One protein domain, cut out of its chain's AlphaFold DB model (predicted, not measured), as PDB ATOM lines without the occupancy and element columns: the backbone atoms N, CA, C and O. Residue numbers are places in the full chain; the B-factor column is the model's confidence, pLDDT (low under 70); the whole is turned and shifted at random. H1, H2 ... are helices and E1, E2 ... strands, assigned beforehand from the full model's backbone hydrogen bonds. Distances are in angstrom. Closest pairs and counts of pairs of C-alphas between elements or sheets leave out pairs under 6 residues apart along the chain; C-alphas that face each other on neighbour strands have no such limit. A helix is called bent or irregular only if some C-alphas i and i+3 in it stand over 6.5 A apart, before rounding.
ATOM      1  N   VAL A  89     138.573 131.028 124.898       82.00
ATOM      2  CA  VAL A  89     139.707 131.265 124.008       82.00
ATOM      3  C   VAL A  89     140.896 130.494 124.555       82.00
ATOM      4  O   VAL A  89     141.272 130.673 125.711       82.00
ATOM      5  N   ILE A  90     141.483 129.632 123.731       83.81
ATOM      6  CA  ILE A  90     142.670 128.858 124.100       83.81
ATOM      7  C   ILE A  90     143.887 129.544 123.494       83.81
ATOM      8  O   ILE A  90     143.983 129.671 122.273       83.81
ATOM      9  N   ILE A  91     144.811 129.984 124.343       83.69
ATOM     10  CA  ILE A  91     146.067 130.604 123.923       83.69
ATOM     11  C   ILE A  91     147.211 129.679 124.310       83.69
ATOM     12  O   ILE A  91     147.427 129.400 125.485       83.69
ATOM     13  N   ASN A  92     147.949 129.199 123.312       84.62
ATOM     14  CA  ASN A  92     149.117 128.355 123.534       84.62
ATOM     15  C   ASN A  92     150.315 129.244 123.870       84.62
ATOM     16  O   ASN A  92     150.769 130.008 123.019       84.62
ATOM     17  N   VAL A  93     150.828 129.153 125.092       83.12
ATOM     18  CA  VAL A  93     151.989 129.913 125.569       83.12
ATOM     19  C   VAL A  93     153.248 129.076 125.392       83.12
ATOM     20  O   VAL A  93     153.312 127.957 125.890       83.12
ATOM     21  N   ALA A  94     154.231 129.594 124.657       81.69
ATOM     22  CA  ALA A  94     155.515 128.927 124.476       81.69
ATOM     23  C   ALA A  94     156.368 129.009 125.754       81.69
ATOM     24  O   ALA A  94     156.487 130.077 126.357       81.69
ATOM     25  N   ASN A  95     156.964 127.880 126.125       75.81
ATOM     26  CA  ASN A  95     157.956 127.719 127.188       75.81
ATOM     27  C   ASN A  95     159.375 127.800 126.579       75.81
ATOM     28  O   ASN A  95     159.578 127.402 125.430       75.81
ATOM     29  N   ASP A  96     160.362 128.277 127.341       75.81
ATOM     30  CA  ASP A  96     161.793 128.274 127.001       75.81
ATOM     31  C   ASP A  96     162.348 126.889 126.594       75.81
ATOM     32  O   ASP A  96     163.281 126.805 125.798       75.81
ATOM     33  N   ASN A  97     161.740 125.789 127.051       74.06
ATOM     34  CA  ASN A  97     162.043 124.413 126.621       74.06
ATOM     35  C   ASN A  97     161.457 124.049 125.230       74.06
ATOM     36  O   ASN A  97     161.543 122.912 124.777       74.06
ATOM     37  N   GLY A  98     160.783 124.976 124.544       74.38
ATOM     38  CA  GLY A  98     160.122 124.713 123.257       74.38
ATOM     39  C   GLY A  98     158.805 123.932 123.360       74.38
ATOM     40  O   GLY A  98     158.249 123.525 122.341       74.38
ATOM     41  N   SER A  99     158.291 123.726 124.577       80.50
ATOM     42  CA  SER A  99     156.950 123.180 124.827       80.50
ATOM     43  C   SER A  99     155.880 124.283 124.783       80.50
ATOM     44  O   SER A  99     156.204 125.468 124.858       80.50
ATOM     45  N   TYR A 100     154.600 123.905 124.697       82.12
ATOM     46  CA  TYR A 100     153.468 124.836 124.727       82.12
ATOM     47  C   TYR A 100     152.504 124.501 125.864       82.12
ATOM     48  O   TYR A 100     152.105 123.348 126.034       82.12
ATOM     49  N   ILE A 101     152.086 125.524 126.606       83.56
ATOM     50  CA  ILE A 101     151.101 125.425 127.682       83.56
ATOM     51  C   ILE A 101     149.781 126.038 127.189       83.56
ATOM     52  O   ILE A 101     149.739 127.237 126.903       83.56
ATOM     53  N   PRO A 102     148.697 125.250 127.060       83.88
ATOM     54  CA  PRO A 102     147.399 125.773 126.650       83.88
ATOM     55  C   PRO A 102     146.724 126.516 127.810       83.88
ATOM     56  O   PRO A 102     146.358 125.921 128.826       83.88
ATOM     57  N   VAL A 103     146.518 127.823 127.649       85.00
ATOM     58  CA  VAL A 103     145.801 128.669 128.610       85.00
ATOM     59  C   VAL A 103     144.362 128.855 128.141       85.00
ATOM     60  O   VAL A 103     144.112 129.444 127.092       85.00
ATOM     61  N   ASN A 104     143.412 128.352 128.931       84.62
ATOM     62  CA  ASN A 104     141.979 128.458 128.656       84.62
ATOM     63  C   ASN A 104     141.415 129.726 129.306       84.62
ATOM     64  O   ASN A 104     141.314 129.800 130.530       84.62
ATOM     65  N   LEU A 105     141.029 130.706 128.496       86.44
ATOM     66  CA  LEU A 105     140.445 131.966 128.943       86.44
ATOM     67  C   LEU A 105     138.941 131.960 128.711       86.44
ATOM     68  O   LEU A 105     138.508 131.808 127.574       86.44
ATOM     69  N   LYS A 106     138.143 132.184 129.750       84.88
ATOM     70  CA  LYS A 106     136.685 132.281 129.631       84.88
ATOM     71  C   LYS A 106     136.264 133.704 129.272       84.88
ATOM     72  O   LYS A 106     136.558 134.625 130.022       84.88
ATOM     73  N   ARG A 107     135.559 133.901 128.165       82.38
ATOM     74  CA  ARG A 107     134.955 135.182 127.794       82.38
ATOM     75  C   ARG A 107     133.761 135.462 128.709       82.38
ATOM     76  O   ARG A 107     132.848 134.652 128.809       82.38
ATOM     77  N   GLN A 108     133.764 136.621 129.356       78.50
ATOM     78  CA  GLN A 108     132.637 137.169 130.103       78.50
ATOM     79  C   GLN A 108     132.325 138.561 129.540       78.50
ATOM     80  O   GLN A 108     132.952 139.555 129.897       78.50
ATOM     81  N   GLY A 109     131.392 138.632 128.586       80.50
ATOM     82  CA  GLY A 109     131.071 139.876 127.881       80.50
ATOM     83  C   GLY A 109     132.237 140.382 127.023       80.50
ATOM     84  O   GLY A 109     132.624 139.739 126.043       80.50
ATOM     85  N   THR A 110     132.787 141.546 127.376       79.81
ATOM     86  CA  THR A 110     133.970 142.148 126.728       79.81
ATOM     87  C   THR A 110     135.292 141.723 127.365       79.81
ATOM     88  O   THR A 110     136.353 142.043 126.833       79.81
ATOM     89  N   GLU A 111     135.237 141.020 128.492       82.25
ATOM     90  CA  GLU A 111     136.392 140.670 129.310       82.25
ATOM     91  C   GLU A 111     136.713 139.176 129.190       82.25
ATOM     92  O   GLU A 111     135.876 138.364 128.787       82.25
ATOM     93  N   TYR A 112     137.942 138.802 129.529       86.25
ATOM     94  CA  TYR A 112     138.417 137.422 129.524       86.25
ATOM     95  C   TYR A 112     138.948 137.062 130.902       86.25
ATOM     96  O   TYR A 112     139.691 137.833 131.500       86.25
ATOM     97  N   VAL A 113     138.582 135.879 131.388       85.12
ATOM     98  CA  VAL A 113     138.934 135.382 132.715       85.12
ATOM     99  C   VAL A 113     139.870 134.187 132.594       85.12
ATOM    100  O   VAL A 113     139.523 133.178 131.978       85.12
ATOM    101  N   GLY A 114     141.060 134.303 133.171       87.88
ATOM    102  CA  GLY A 114     142.081 133.262 133.158       87.88
ATOM    103  C   GLY A 114     141.827 132.121 134.151       87.88
ATOM    104  O   GLY A 114     141.013 132.255 135.068       87.88
ATOM    105  N   PRO A 115     142.563 130.999 134.024       84.44
ATOM    106  CA  PRO A 115     142.465 129.846 134.925       84.44
ATOM    107  C   PRO A 115     142.653 130.178 136.410       84.44
ATOM    108  O   PRO A 115     142.109 129.486 137.268       84.44
ATOM    109  N   ARG A 116     143.417 131.231 136.721       81.88
ATOM    110  CA  ARG A 116     143.688 131.683 138.094       81.88
ATOM    111  C   ARG A 116     142.718 132.764 138.590       81.88
ATOM    112  O   ARG A 116     142.940 133.313 139.663       81.88
ATOM    113  N   GLY A 117     141.670 133.081 137.827       81.12
ATOM    114  CA  GLY A 117     140.740 134.174 138.141       81.12
ATOM    115  C   GLY A 117     141.267 135.566 137.774       81.12
ATOM    116  O   GLY A 117     140.785 136.561 138.302       81.12
ATOM    117  N   GLU A 118     142.267 135.645 136.897       85.19
ATOM    118  CA  GLU A 118     142.771 136.908 136.342       85.19
ATOM    119  C   GLU A 118     141.782 137.477 135.324       85.19
ATOM    120  O   GLU A 118     141.176 136.706 134.586       85.19
ATOM    121  N   TYR A 119     141.658 138.800 135.239       87.19
ATOM    122  CA  TYR A 119     140.759 139.474 134.300       87.19
ATOM    123  C   TYR A 119     141.557 140.262 133.260       87.19
ATOM    124  O   TYR A 119     142.490 140.987 133.599       87.19
ATOM    125  N   TYR A 120     141.154 140.154 131.997       86.56
ATOM    126  CA  TYR A 120     141.728 140.885 130.874       86.56
ATOM    127  C   TYR A 120     140.614 141.638 130.142       86.56
ATOM    128  O   TYR A 120     139.629 141.039 129.719       86.56
ATOM    129  N   HIS A 121     140.781 142.945 129.930       85.88
ATOM    130  CA  HIS A 121     139.800 143.788 129.222       85.88
ATOM    131  C   HIS A 121     139.738 143.544 127.696       85.88
ATOM    132  O   HIS A 121     139.055 144.259 126.968       85.88
ATOM    133  N   GLY A 122     140.480 142.556 127.199       84.12
ATOM    134  CA  GLY A 122     140.577 142.165 125.798       84.12
ATOM    135  C   GLY A 122     141.284 140.817 125.676       84.12
ATOM    136  O   GLY A 122     141.688 140.246 126.689       84.12
ATOM    137  N   ILE A 123     141.427 140.296 124.453       83.44
ATOM    138  CA  ILE A 123     142.163 139.041 124.224       83.44
ATOM    139  C   ILE A 123     143.634 139.302 124.571       83.44
ATOM    140  O   ILE A 123     144.258 140.113 123.882       83.44
ATOM    141  N   PRO A 124     144.190 138.666 125.617       84.12
ATOM    142  CA  PRO A 124     145.581 138.887 125.977       84.12
ATOM    143  C   PRO A 124     146.506 138.234 124.946       84.12
ATOM    144  O   PRO A 124     146.141 137.251 124.298       84.12
ATOM    145  N   THR A 125     147.714 138.769 124.788       87.06
ATOM    146  CA  THR A 125     148.715 138.178 123.890       87.06
ATOM    147  C   THR A 125     149.525 137.089 124.589       87.06
ATOM    148  O   THR A 125     149.523 136.969 125.818       87.06
ATOM    149  N   GLN A 126     150.259 136.296 123.807       83.75
ATOM    150  CA  GLN A 126     151.143 135.269 124.355       83.75
ATOM    151  C   GLN A 126     152.173 135.873 125.324       83.75
ATOM    152  O   GLN A 126     152.430 135.299 126.379       83.75
ATOM    153  N   GLU A 127     152.710 137.053 125.013       81.00
ATOM    154  CA  GLU A 127     153.708 137.756 125.825       81.00
ATOM    155  C   GLU A 127     153.144 138.213 127.172       81.00
ATOM    156  O   GLU A 127     153.871 138.214 128.162       81.00
ATOM    157  N   GLN A 128     151.856 138.569 127.224       82.62
ATOM    158  CA  GLN A 128     151.177 138.954 128.465       82.62
ATOM    159  C   GLN A 128     150.907 137.754 129.374       82.62
ATOM    160  O   GLN A 128     150.943 137.886 130.594       82.62
ATOM    161  N   LEU A 129     150.671 136.577 128.787       84.88
ATOM    162  CA  LEU A 129     150.462 135.337 129.533       84.88
ATOM    163  C   LEU A 129     151.779 134.660 129.930       84.88
ATOM    164  O   LEU A 129     151.824 133.966 130.943       84.88
ATOM    165  N   ARG A 130     152.867 134.878 129.183       81.56
ATOM    166  CA  ARG A 130     154.183 134.272 129.428       81.56
ATOM    167  C   ARG A 130     154.742 134.469 130.846       81.56
ATOM    168  O   ARG A 130     155.166 133.475 131.413       81.56
ATOM    169  N   PRO A 131     154.723 135.654 131.482       82.19
ATOM    170  CA  PRO A 131     155.257 135.794 132.843       82.19
ATOM    171  C   PRO A 131     154.472 135.006 133.904       82.19
ATOM    172  O   PRO A 131     154.999 134.752 134.983       82.19
ATOM    173  N   VAL A 132     153.220 134.633 133.620       80.50
ATOM    174  CA  VAL A 132     152.352 133.901 134.556       80.50
ATOM    175  C   VAL A 132     152.304 132.404 134.237       80.50
ATOM    176  O   VAL A 132     152.235 131.580 135.150       80.50
ATOM    177  N   TYR A 133     152.336 132.052 132.949       82.00
ATOM    178  CA  TYR A 133     152.083 130.703 132.434       82.00
ATOM    179  C   TYR A 133     153.242 130.106 131.627       82.00
ATOM    180  O   TYR A 133     153.245 128.903 131.410       82.00
ATOM    181  N   GLY A 134     154.194 130.914 131.166       70.25
ATOM    182  CA  GLY A 134     155.384 130.493 130.422       70.25
ATOM    183  C   GLY A 134     156.557 130.249 131.364       70.25
ATOM    184  O   GLY A 134     157.501 131.033 131.395       70.25
TER     185      GLY A 134
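This is residues 89 to 134 of the 135 residues of an uncharacterized protein of Phycisphaerae bacterium (UniProt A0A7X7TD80). A narrow rod is built on one long, slender hairpin, E1 and E2, with the short strand E3 added beside the far half of E2 and the short helix H1 placed over one face at E1. From E3 a long link, residues 114 to 125, loops round to bring the chain to H1. The printed part has 46 residues with three named strands and then one named helix; the sheet, order E1, E2, E3, is all antiparallel, and the class is mixed. The whole is compact, with a radius of gyration of the C-alphas of 10.4 A, and spans 34 by 15 by 14 A.

E1, residues 89 to 94, and E2, residues 100 to 108, form a hairpin at 152 degrees, with N 91 and O 103 2.9 A apart, within hydrogen-bond range. E2 and E3, residues 111 to 113, form another at 130 degrees, with N 106 and O 113 at 2.8 A. The three make a meander, each strand the antiparallel neighbour of the one before. The pairing is staggered: E2 pairs with E1 over residues 100 to 105 and with E3 over 106 to 108. The edge strands E1 and E3 are only just apart, closest 8.4 A. Residues 112 to 113 of E3 also pair antiparallel with residues 119 to 120. H1, residues 126 to 133, is on the sheet at a height of 7.8 A, over E1, and runs across the strands at 84 degrees to E1 on the local plane. The closest C-alphas of E1 and H1 are those of Val 93 and Gln 126, 5.6 A. In H1, 2 of 4 O i to N i+4 pairs are within hydrogen-bond range.

E1 begins at C-alpha 89 (139.707, 131.265, 124.008) and is 16.0 A long. E2 is 24.8 A long, E3 6.8 A. H1, 9.3 A, ends at C-alpha 133 (152.083, 130.703, 132.434); it is only just irregular, with C-alphas 128 and 131 6.8 A apart.

The C-alphas of Asn 97 and Gly 109, the two farthest apart, are 34.6 A apart. The printed part has no cut. The link E3 to H1 is long; the other two are tight. Mean pLDDT of the printed part is 82.4, and no printed residue is under 70.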